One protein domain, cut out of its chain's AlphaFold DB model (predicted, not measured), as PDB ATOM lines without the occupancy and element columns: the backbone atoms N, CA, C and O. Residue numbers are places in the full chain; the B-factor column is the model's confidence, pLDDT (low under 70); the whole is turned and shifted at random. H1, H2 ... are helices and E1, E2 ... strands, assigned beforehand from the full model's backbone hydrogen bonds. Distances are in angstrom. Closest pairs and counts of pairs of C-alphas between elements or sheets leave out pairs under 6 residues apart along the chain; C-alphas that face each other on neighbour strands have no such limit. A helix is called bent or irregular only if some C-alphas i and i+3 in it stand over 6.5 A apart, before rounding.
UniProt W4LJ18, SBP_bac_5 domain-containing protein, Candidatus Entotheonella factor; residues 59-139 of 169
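This is residues 59 to 139 of the 169 residues of the protein "SBP_bac_5 domain-containing protein" of Candidatus Entotheonella factor (UniProt W4LJ18). Two antiparallel hairpins of strands, the longer E3 and E4 and the smaller E1 and E2, follow each other and point different ways, and on from E4 a long loop leads to the helix H2, which runs away from the hairpins and makes a corner with H3 at its far end. H1 and the residues after it, 59 to 66, stick out on their own, as does the turn of the longer hairpin, residues 91 to 96, and the contacts between the parts are few. The printed part has 81 residues, with three named helices and four named strands in the order H1, E1, E2, E3, E4, H2, H3; its two sheets, ordered E1 - E2 and E3 - E4, are antiparallel. The class is mixed, helices and strands. The whole is only just compact, close to loose, with a radius of gyration of the C-alphas of 13.9 A, and it spans 39 by 30 by 29 A.

Find C-alpha 85 at (45.390, 43.964, 26.529); from there E3, residues 85 to 90, runs 13.5 A to C-alpha 90. E4, residues 97 to 101, comes back over 12.6 A and ends at C-alpha 101 at (41.801, 44.481, 24.225). Before them along the chain look for E1, residues 72 to 74, and E2, residues 80 to 82, three residues each. After E4, go to Ser 115, where H2 begins; it takes residues 115 to 129 and is 20.3 A long from first to last C-alpha. H2 is only just irregular: C-alphas 124 and 127 are 6.7 A apart, and its line is a rough one. H3, residues 131 to 137, measures 10.3 A and ends at C-alpha 137 at (47.159, 25.774, 31.795). Turn back to the first printed residue, with its C-alpha at (66.377, 31.211, 19.048), for H1, residues 59 to 64, 8.7 A long.

Begin with the hairpin of E3 and E4, antiparallel with 161 degrees between their directions. The C-alphas of Trp 88 and Phe 99 face each other at 4.3 A, and you will find N 86 and O 100 within hydrogen-bond range at 2.8 A, and N 98 and O 89 at 2.9 A. E2 and E3 meet only through their link. E1 and E2 form the other hairpin, antiparallel at 131 degrees; look there for N 73 and O 81 at 2.9 A and N 81 and O 73 at 2.8 A, both within hydrogen-bond range. Between E1 and E3 the closest C-alphas are those of Val 72 and Ala 85, 6.2 A apart. Between E4 and H2 they are those of Leu 101 and Ser 115, 7.5 A apart. H2 and H3 touch only at the corner by their link, H2 with residues 126 to 128 alone; the closest C-alphas are those of Phe 127 and Lys 134, 4.5 A apart. Their lines stand at a steep tilt of 59 degrees, and they run opposite ways. H3 is apart from the four strands, and H1 is apart from E2, E3, E4, H2 and H3. In H3 every O i to N i+4 pair is within hydrogen-bond range; in H2 9 of 11 are, and in H1 1 of 2.

The two C-alphas farthest apart are those of Asp 93, in the turn between E3 and E4, and Asp 109, 39.6 A. Asp 109 lies in the long link from E4 to H2, residues 102 to 114, which holds no named element. The links E1 to E2, E2 to E3 and H2 to H3 are tight, while H1 to E1 and E3 to E4 are short but not tight. Without the stretches that stand free, residues 59 to 66 and 91 to 96, the body spans 33 by 31 by 24 A. The printed part has no cut. The mean pLDDT of the printed part is 94.3, and no printed residue is under 70.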
ATOM      1  N   ASN A  59      66.084  30.539  20.321       92.56
ATOM      2  CA  ASN A  59      66.377  31.211  19.048       92.56
ATOM      3  C   ASN A  59      65.110  31.550  18.242       92.56
ATOM      4  O   ASN A  59      65.121  32.520  17.491       92.56
ATOM      5  N   VAL A  60      64.012  30.802  18.425       94.50
ATOM      6  CA  VAL A  60      62.717  31.143  17.816       94.50
ATOM      7  C   VAL A  60      62.131  32.384  18.482       94.50
ATOM      8  O   VAL A  60      61.730  33.302  17.776       94.50
ATOM      9  N   HIS A  61      62.133  32.447  19.816       92.94
ATOM     10  CA  HIS A  61      61.590  33.589  20.559       92.94
ATOM     11  C   HIS A  61      62.329  34.896  20.260       92.94
ATOM     12  O   HIS A  61      61.678  35.903  20.016       92.94
ATOM     13  N   VAL A  62      63.664  34.872  20.144       92.38
ATOM     14  CA  VAL A  62      64.452  36.079  19.808       92.38
ATOM     15  C   VAL A  62      63.962  36.758  18.523       92.38
ATOM     16  O   VAL A  62      63.991  37.983  18.426       92.38
ATOM     17  N   VAL A  63      63.497  35.980  17.541       93.62
ATOM     18  CA  VAL A  63      62.947  36.517  16.289       93.62
ATOM     19  C   VAL A  63      61.438  36.751  16.392       93.62
ATOM     20  O   VAL A  63      60.947  37.794  15.965       93.62
ATOM     21  N   ALA A  64      60.694  35.806  16.969       94.06
ATOM     22  CA  ALA A  64      59.237  35.862  17.071       94.06
ATOM     23  C   ALA A  64      58.743  37.045  17.919       94.06
ATOM     24  O   ALA A  64      57.722  37.632  17.570       94.06
ATOM     25  N   ASP A  65      59.486  37.451  18.949       91.50
ATOM     26  CA  ASP A  65      59.151  38.600  19.804       91.50
ATOM     27  C   ASP A  65      59.225  39.944  19.045       91.50
ATOM     28  O   ASP A  65      58.717  40.958  19.513       91.50
ATOM     29  N   SER A  66      59.833  39.967  17.850       91.94
ATOM     30  CA  SER A  66      59.796  41.125  16.941       91.94
ATOM     31  C   SER A  66      58.603  41.103  15.972       91.94
ATOM     32  O   SER A  66      58.391  42.070  15.243       91.94
ATOM     33  N   ILE A  67      57.858  39.994  15.915       94.62
ATOM     34  CA  ILE A  67      56.782  39.743  14.939       94.62
ATOM     35  C   ILE A  67      55.414  39.679  15.628       94.62
ATOM     36  O   ILE A  67      54.436  40.194  15.082       94.62
ATOM     37  N   PHE A  68      55.349  39.035  16.795       95.50
ATOM     38  CA  PHE A  68      54.128  38.748  17.543       95.50
ATOM     39  C   PHE A  68      54.077  39.521  18.860       95.50
ATOM     40  O   PHE A  68      55.104  39.808  19.469       95.50
ATOM     41  N   ASN A  69      52.859  39.779  19.326       94.56
ATOM     42  CA  ASN A  69      52.582  40.415  20.607       94.56
ATOM     43  C   ASN A  69      51.828  39.470  21.549       94.56
ATOM     44  O   ASN A  69      51.135  38.546  21.109       94.56
ATOM     45  N   GLY A  70      51.955  39.720  22.850       94.25
ATOM     46  CA  GLY A  70      51.210  39.016  23.892       94.25
ATOM     47  C   GLY A  70      49.990  39.814  24.351       94.25
ATOM     48  O   GLY A  70      49.850  40.999  24.059       94.25
ATOM     49  N   LEU A  71      49.101  39.189  25.133       95.25
ATOM     50  CA  LEU A  71      48.078  39.954  25.865       95.25
ATOM     51  C   LEU A  71      48.730  40.902  26.879       95.25
ATOM     52  O   LEU A  71      48.301  42.042  27.030       95.25
ATOM     53  N   VAL A  72      49.782  40.424  27.539       95.62
ATOM     54  CA  VAL A  72      50.601  41.175  28.488       95.62
ATOM     55  C   VAL A  72      52.070  40.985  28.141       95.62
ATOM     56  O   VAL A  72      52.464  39.924  27.648       95.62
ATOM     57  N   ALA A  73      52.875  41.996  28.436       93.81
ATOM     58  CA  ALA A  73      54.329  41.919  28.396       93.81
ATOM     59  C   ALA A  73      54.894  41.929  29.822       93.81
ATOM     60  O   ALA A  73      54.180  42.204  30.786       93.81
ATOM     61  N   LEU A  74      56.182  41.625  29.963       93.44
ATOM     62  CA  LEU A  74      56.900  41.761  31.227       93.44
ATOM     63  C   LEU A  74      57.861  42.939  31.133       93.44
ATOM     64  O   LEU A  74      58.604  43.068  30.158       93.44
ATOM     65  N   ASP A  75      57.861  43.794  32.150       94.06
ATOM     66  CA  ASP A  75      58.842  44.866  32.246       94.06
ATOM     67  C   ASP A  75      60.206  44.361  32.753       94.06
ATOM     68  O   ASP A  75      60.428  43.176  33.015       94.06
ATOM     69  N   ARG A  76      61.158  45.285  32.928       94.19
ATOM     70  CA  ARG A  76      62.512  44.966  33.423       94.19
ATOM     71  C   ARG A  76      62.532  44.418  34.853       94.19
ATOM     72  O   ARG A  76      63.546  43.861  35.262       94.19
ATOM     73  N   THR A  77      61.453  44.606  35.605       96.38
ATOM     74  CA  THR A  77      61.262  44.070  36.958       96.38
ATOM     75  C   THR A  77      60.460  42.769  36.963       96.38
ATOM     76  O   THR A  77      60.167  42.248  38.035       96.38
ATOM     77  N   LEU A  78      60.168  42.212  35.779       93.44
ATOM     78  CA  LEU A  78      59.343  41.020  35.574       93.44
ATOM     79  C   LEU A  78      57.893  41.203  36.033       93.44
ATOM     80  O   LEU A  78      57.203  40.227  36.328       93.44
ATOM     81  N   MET A  79      57.422  42.448  36.072       96.50
ATOM     82  CA  MET A  79      56.036  42.759  36.381       96.50
ATOM     83  C   MET A  79      55.204  42.773  35.094       96.50
ATOM     84  O   MET A  79      55.678  43.273  34.068       96.50
ATOM     85  N   PRO A  80      53.969  42.236  35.122       94.31
ATOM     86  CA  PRO A  80      53.083  42.267  33.970       94.31
ATOM     87  C   PRO A  80      52.665  43.702  33.649       94.31
ATOM     88  O   PRO A  80      52.170  44.429  34.512       94.31
ATOM     89  N   VAL A  81      52.833  44.089  32.389       96.12
ATOM     90  CA  VAL A  81      52.431  45.381  31.832       96.12
ATOM     91  C   VAL A  81      51.536  45.184  30.603       96.12
ATOM     92  O   VAL A  81      51.602  44.130  29.962       96.12
ATOM     93  N   PRO A  82      50.687  46.170  30.262       96.75
ATOM     94  CA  PRO A  82      49.847  46.113  29.068       96.75
ATOM     95  C   PRO A  82      50.641  45.910  27.769       96.75
ATOM     96  O   PRO A  82      51.685  46.534  27.578       96.75
ATOM     97  N   ASP A  83      50.100  45.083  26.873       95.25
ATOM     98  CA  ASP A  83      50.504  44.980  25.463       95.25
ATOM     99  C   ASP A  83      49.228  44.992  24.594       95.25
ATOM    100  O   ASP A  83      48.560  46.028  24.519       95.25
ATOM    101  N   LEU A  84      48.780  43.854  24.042       96.19
ATOM    102  CA  LEU A  84      47.497  43.794  23.320       96.19
ATOM    103  C   LEU A  84      46.275  43.950  24.234       96.19
ATOM    104  O   LEU A  84      45.210  44.354  23.762       96.19
ATOM    105  N   ALA A  85      46.396  43.637  25.527       96.62
ATOM    106  CA  ALA A  85      45.390  43.964  26.529       96.62
ATOM    107  C   ALA A  85      45.787  45.246  27.274       96.62
ATOM    108  O   ALA A  85      46.794  45.291  27.974       96.62
ATOM    109  N   THR A  86      44.956  46.279  27.151       95.50
ATOM    110  CA  THR A  86      45.144  47.592  27.795       95.50
ATOM    111  C   THR A  86      44.931  47.554  29.306       95.50
ATOM    112  O   THR A  86      45.522  48.343  30.040       95.50
ATOM    113  N   SER A  87      44.082  46.642  29.775       95.50
ATOM    114  CA  SER A  87      43.824  46.398  31.189       95.50
ATOM    115  C   SER A  87      43.249  45.000  31.387       95.50
ATOM    116  O   SER A  87      42.770  44.366  30.439       95.50
ATOM    117  N   TRP A  88      43.271  44.525  32.627       95.62
ATOM    118  CA  TRP A  88      42.580  43.310  33.023       95.62
ATOM    119  C   TRP A  88      42.030  43.432  34.437       95.62
ATOM    120  O   TRP A  88      42.569  44.158  35.272       95.62
ATOM    121  N   THR A  89      40.946  42.713  34.695       96.00
ATOM    122  CA  THR A  89      40.345  42.582  36.022       96.00
ATOM    123  C   THR A  89      40.302  41.118  36.414       96.00
ATOM    124  O   THR A  89      40.129  40.245  35.563       96.00
ATOM    125  N   ILE A  90      40.446  40.865  37.707       96.12
ATOM    126  CA  ILE A  90      40.386  39.535  38.304       96.12
ATOM    127  C   ILE A  90      39.231  39.571  39.302       96.12
ATOM    128  O   ILE A  90      39.101  40.555  40.035       96.12
ATOM    129  N   ASN A  91      38.361  38.562  39.288       95.31
ATOM    130  CA  ASN A  91      37.296  38.455  40.286       95.31
ATOM    131  C   ASN A  91      37.859  38.109  41.677       95.31
ATOM    132  O   ASN A  91      38.994  37.655  41.802       95.31
ATOM    133  N   ASP A  92      37.044  38.277  42.718       95.94
ATOM    134  CA  ASP A  92      37.471  38.079  44.112       95.94
ATOM    135  C   ASP A  92      38.044  36.673  44.373       95.94
ATOM    136  O   ASP A  92      39.029  36.524  45.094       95.94
ATOM    137  N   ASP A  93      37.495  35.653  43.708       94.94
ATOM    138  CA  ASP A  93      37.924  34.256  43.850       94.94
ATOM    139  C   ASP A  93      39.139  33.888  42.976       94.94
ATOM    140  O   ASP A  93      39.616  32.754  43.019       94.94
ATOM    141  N   SER A  94      39.663  34.823  42.172       93.00
ATOM    142  CA  SER A  94      40.786  34.605  41.242       93.00
ATOM    143  C   SER A  94      40.571  33.490  40.209       93.00
ATOM    144  O   SER A  94      41.530  32.887  39.722       93.00
ATOM    145  N   THR A  95      39.317  33.227  39.851       93.62
ATOM    146  CA  THR A  95      38.905  32.201  38.880       93.62
ATOM    147  C   THR A  95      38.580  32.772  37.501       93.62
ATOM    148  O   THR A  95      38.622  32.044  36.514       93.62
ATOM    149  N   VAL A  96      38.294  34.073  37.405       94.62
ATOM    150  CA  VAL A  96      37.907  34.751  36.164       94.62
ATOM    151  C   VAL A  96      38.830  35.935  35.913       94.62
ATOM    152  O   VAL A  96      38.906  36.866  36.714       94.62
ATOM    153  N   TYR A  97      39.489  35.905  34.756       94.75
ATOM    154  CA  TYR A  97      40.350  36.972  34.257       94.75
ATOM    155  C   TYR A  97      39.676  37.607  33.043       94.75
ATOM    156  O   TYR A  97      39.418  36.938  32.043       94.75
ATOM    157  N   THR A  98      39.383  38.902  33.116       95.25
ATOM    158  CA  THR A  98      38.768  39.650  32.011       95.25
ATOM    159  C   THR A  98      39.772  40.631  31.439       95.25
ATOM    160  O   THR A  98      40.197  41.545  32.137       95.25
ATOM    161  N   PHE A  99      40.132  40.464  30.167       95.75
ATOM    162  CA  PHE A  99      41.078  41.330  29.462       95.75
ATOM    163  C   PHE A  99      40.347  42.329  28.558       95.75
ATOM    164  O   PHE A  99      39.480  41.949  27.768       95.75
ATOM    165  N   THR A 100      40.739  43.601  28.625       95.31
ATOM    166  CA  THR A 100      40.260  44.655  27.720       95.31
ATOM    167  C   THR A 100      41.264  44.854  26.593       95.31
ATOM    168  O   THR A 100      42.346  45.401  26.807       95.31
ATOM    169  N   LEU A 101      40.910  44.417  25.386       95.06
ATOM    170  CA  LEU A 101      41.801  44.481  24.225       95.06
ATOM    171  C   LEU A 101      41.967  45.909  23.689       95.06
ATOM    172  O   LEU A 101      41.025  46.705  23.694       95.06
ATOM    173  N   ALA A 102      43.167  46.207  23.197       93.69
ATOM    174  CA  ALA A 102      43.475  47.442  22.492       93.69
ATOM    175  C   ALA A 102      42.621  47.577  21.221       93.69
ATOM    176  O   ALA A 102      42.341  46.604  20.519       93.69
ATOM    177  N   SER A 103      42.197  48.804  20.918       92.56
ATOM    178  CA  SER A 103      41.388  49.106  19.738       92.56
ATOM    179  C   SER A 103      42.257  49.566  18.566       92.56
ATOM    180  O   SER A 103      43.308  50.171  18.751       92.56
ATOM    181  N   GLY A 104      41.816  49.273  17.338       92.69
ATOM    182  CA  GLY A 104      42.500  49.714  16.114       92.69
ATOM    183  C   GLY A 104      43.792  48.962  15.778       92.69
ATOM    184  O   GLY A 104      44.487  49.357  14.844       92.69
ATOM    185  N   VAL A 105      44.106  47.887  16.506       95.56
ATOM    186  CA  VAL A 105      45.235  47.002  16.199       95.56
ATOM    187  C   VAL A 105      44.927  46.191  14.941       95.56
ATOM    188  O   VAL A 105      43.802  45.724  14.747       95.56
ATOM    189  N   GLN A 106      45.931  46.037  14.086       96.19
ATOM    190  CA  GLN A 106      45.857  45.279  12.844       96.19
ATOM    191  C   GLN A 106      47.023  44.301  12.777       96.19
ATOM    192  O   GLN A 106      48.119  44.590  13.260       96.19
ATOM    193  N   TRP A 107      46.779  43.164  12.147       96.75
ATOM    194  CA  TRP A 107      47.817  42.257  11.695       96.75
ATOM    195  C   TRP A 107      48.632  42.892  10.563       96.75
ATOM    196  O   TRP A 107      48.206  43.852   9.917       96.75
ATOM    197  N   HIS A 108      49.815  42.337  10.293       96.44
ATOM    198  CA  HIS A 108      50.720  42.843   9.250       96.44
ATOM    199  C   HIS A 108      50.132  42.773   7.829       96.44
ATOM    200  O   HIS A 108      50.631  43.443   6.929       96.44
ATOM    201  N   ASP A 109      49.070  41.991   7.620       96.12
ATOM    202  CA  ASP A 109      48.309  41.899   6.366       96.12
ATOM    203  C   ASP A 109      47.152  42.918   6.265       96.12
ATOM    204  O   ASP A 109      46.452  42.967   5.250       96.12
ATOM    205  N   GLY A 110      46.952  43.742   7.300       95.44
ATOM    206  CA  GLY A 110      45.900  44.753   7.388       95.44
ATOM    207  C   GLY A 110      44.574  44.258   7.973       95.44
ATOM    208  O   GLY A 110      43.645  45.057   8.107       95.44
ATOM    209  N   GLN A 111      44.446  42.980   8.341       95.56
ATOM    210  CA  GLN A 111      43.234  42.493   9.002       95.56
ATOM    211  C   GLN A 111      43.137  43.024  10.440       95.56
ATOM    212  O   GLN A 111      44.154  43.119  11.131       95.56
ATOM    213  N   PRO A 112      41.936  43.372  10.936       95.31
ATOM    214  CA  PRO A 112      41.777  43.839  12.307       95.31
ATOM    215  C   PRO A 112      42.040  42.708  13.307       95.31
ATOM    216  O   PRO A 112      41.533  41.601  13.143       95.31
ATOM    217  N   PHE A 113      42.775  43.012  14.376       94.56
ATOM    218  CA  PHE A 113      42.938  42.106  15.512       94.56
ATOM    219  C   PHE A 113      41.668  42.087  16.371       94.56
ATOM    220  O   PHE A 113      41.103  43.138  16.704       94.56
ATOM    221  N   THR A 114      41.215  40.892  16.749       93.94
ATOM    222  CA  THR A 114      39.981  40.696  17.519       93.94
ATOM    223  C   THR A 114      40.146  39.672  18.641       93.94
ATOM    224  O   THR A 114      41.094  38.893  18.697       93.94
ATOM    225  N   SER A 115      39.153  39.606  19.532       94.38
ATOM    226  CA  SER A 115      39.095  38.576  20.574       94.38
ATOM    227  C   SER A 115      38.998  37.148  20.019       94.38
ATOM    228  O   SER A 115      39.325  36.203  20.732       94.38
ATOM    229  N   ALA A 116      38.564  36.973  18.764       93.69
ATOM    230  CA  ALA A 116      38.533  35.663  18.119       93.69
ATOM    231  C   ALA A 116      39.948  35.125  17.859       93.69
ATOM    232  O   ALA A 116      40.177  33.935  18.053       93.69
ATOM    233  N   ASP A 117      40.902  35.995  17.515       94.50
ATOM    234  CA  ASP A 117      42.299  35.607  17.285       94.50
ATOM    235  C   ASP A 117      42.966  35.137  18.583       94.50
ATOM    236  O   ASP A 117      43.722  34.165  18.600       94.50
ATOM    237  N   VAL A 118      42.633  35.793  19.700       95.19
ATOM    238  CA  VAL A 118      43.065  35.375  21.040       95.19
ATOM    239  C   VAL A 118      42.524  33.986  21.353       95.19
ATOM    240  O   VAL A 118      43.294  33.089  21.692       95.19
ATOM    241  N   LYS A 119      41.210  33.788  21.196       94.81
ATOM    242  CA  LYS A 119      40.561  32.498  21.446       94.81
ATOM    243  C   LYS A 119      41.171  31.385  20.587       94.81
ATOM    244  O   LYS A 119      41.583  30.365  21.131       94.81
ATOM    245  N   PHE A 120      41.324  31.630  19.286       95.38
ATOM    246  CA  PHE A 120      41.983  30.716  18.352       95.38
ATOM    247  C   PHE A 120      43.405  30.356  18.805       95.38
ATOM    248  O   PHE A 120      43.768  29.184  18.845       95.38
ATOM    249  N   THR A 121      44.206  31.348  19.200       95.19
ATOM    250  CA  THR A 121      45.595  31.125  19.625       95.19
ATOM    251  C   THR A 121      45.671  30.202  20.839       95.19
ATOM    252  O   THR A 121      46.513  29.307  20.882       95.19
ATOM    253  N   PHE A 122      44.793  30.373  21.826       94.19
ATOM    254  CA  PHE A 122      44.789  29.498  22.996       94.19
ATOM    255  C   PHE A 122      44.256  28.097  22.682       94.19
ATOM    256  O   PHE A 122      44.942  27.114  22.971       94.19
ATOM    257  N   GLU A 123      43.068  28.007  22.083       94.12
ATOM    258  CA  GLU A 123      42.354  26.738  21.902       94.12
ATOM    259  C   GLU A 123      42.984  25.860  20.820       94.12
ATOM    260  O   GLU A 123      43.196  24.669  21.043       94.12
ATOM    261  N   GLU A 124      43.341  26.440  19.673       94.69
ATOM    262  CA  GLU A 124      43.830  25.673  18.526       94.69
ATOM    263  C   GLU A 124      45.349  25.502  18.549       94.69
ATOM    264  O   GLU A 124      45.855  24.468  18.108       94.69
ATOM    265  N   VAL A 125      46.089  26.477  19.090       95.00
ATOM    266  CA  VAL A 125      47.559  26.468  19.044       95.00
ATOM    267  C   VAL A 125      48.170  26.075  20.388       95.00
ATOM    268  O   VAL A 125      48.798  25.017  20.505       95.00
ATOM    269  N   LEU A 126      47.999  26.903  21.419       94.69
ATOM    270  CA  LEU A 126      48.755  26.767  22.664       94.69
ATOM    271  C   LEU A 126      48.393  25.504  23.452       94.69
ATOM    272  O   LEU A 126      49.294  24.796  23.906       94.69
ATOM    273  N   PHE A 127      47.107  25.188  23.604       93.94
ATOM    274  CA  PHE A 127      46.685  24.000  24.355       93.94
ATOM    275  C   PHE A 127      46.964  22.687  23.613       93.94
ATOM    276  O   PHE A 127      47.151  21.646  24.248       93.94
ATOM    277  N   ASN A 128      47.081  22.725  22.285       93.50
ATOM    278  CA  ASN A 128      47.331  21.529  21.485       93.50
ATOM    279  C   ASN A 128      48.821  21.231  21.311       93.50
ATOM    280  O   ASN A 128      49.229  20.074  21.483       93.50
ATOM    281  N   TYR A 129      49.623  22.259  21.020       94.69
ATOM    282  CA  TYR A 129      50.997  22.104  20.535       94.69
ATOM    283  C   TYR A 129      52.065  22.675  21.475       94.69
ATOM    284  O   TYR A 129      53.190  22.171  21.485       94.69
ATOM    285  N   HIS A 130      51.757  23.687  22.293       95.31
ATOM    286  CA  HIS A 130      52.758  24.276  23.181       95.31
ATOM    287  C   HIS A 130      52.949  23.418  24.435       95.31
ATOM    288  O   HIS A 130      52.118  23.419  25.341       95.31
ATOM    289  N   SER A 131      54.098  22.752  24.556       91.94
ATOM    290  CA  SER A 131      54.388  21.826  25.664       91.94
ATOM    291  C   SER A 131      54.155  22.430  27.058       91.94
ATOM    292  O   SER A 131      53.451  21.834  27.872       91.94
ATOM    293  N   ARG A 132      54.692  23.630  27.333       92.00
ATOM    294  CA  ARG A 132      54.525  24.297  28.643       92.00
ATOM    295  C   ARG A 132      53.102  24.782  28.901       92.00
ATOM    296  O   ARG A 132      52.571  24.493  29.963       92.00
ATOM    297  N   THR A 133      52.480  25.491  27.959       92.31
ATOM    298  CA  THR A 133      51.109  25.992  28.130       92.31
ATOM    299  C   THR A 133      50.113  24.857  28.294       92.31
ATOM    300  O   THR A 133      49.287  24.901  29.200       92.31
ATOM    301  N   LYS A 134      50.243  23.792  27.500       91.19
ATOM    302  CA  LYS A 134      49.434  22.584  27.655       91.19
ATOM    303  C   LYS A 134      49.592  21.962  29.040       91.19
ATOM    304  O   LYS A 134      48.594  21.667  29.684       91.19
ATOM    305  N   ALA A 135      50.829  21.796  29.511       91.94
ATOM    306  CA  ALA A 135      51.093  21.198  30.817       91.94
ATOM    307  C   ALA A 135      50.659  22.086  31.997       91.94
ATOM    308  O   ALA A 135      50.234  21.561  33.019       91.94
ATOM    309  N   GLY A 136      50.790  23.410  31.878       91.00
ATOM    310  CA  GLY A 136      50.529  24.349  32.972       91.00
ATOM    311  C   GLY A 136      49.095  24.871  33.037       91.00
ATOM    312  O   GLY A 136      48.566  25.052  34.127       91.00
ATOM    313  N   LEU A 137      48.471  25.127  31.886       89.62
ATOM    314  CA  LEU A 137      47.159  25.774  31.795       89.62
ATOM    315  C   LEU A 137      46.076  24.876  31.194       89.62
ATOM    316  O   LEU A 137      44.902  25.107  31.464       89.62
ATOM    317  N   GLY A 138      46.442  23.847  30.424       86.38
ATOM    318  CA  GLY A 138      45.482  23.049  29.652       86.38
ATOM    319  C   GLY A 138      44.418  22.327  30.487       86.38
ATOM    320  O   GLY A 138      43.328  22.087  29.987       86.38
ATOM    321  N   SER A 139      44.702  21.997  31.750       87.56
ATOM    322  CA  SER A 139      43.727  21.396  32.677       87.56
ATOM    323  C   SER A 139      43.121  22.384  33.676       87.56
ATOM    324  O   SER A 139      42.298  21.983  34.493       87.56
TER     325      SER A 139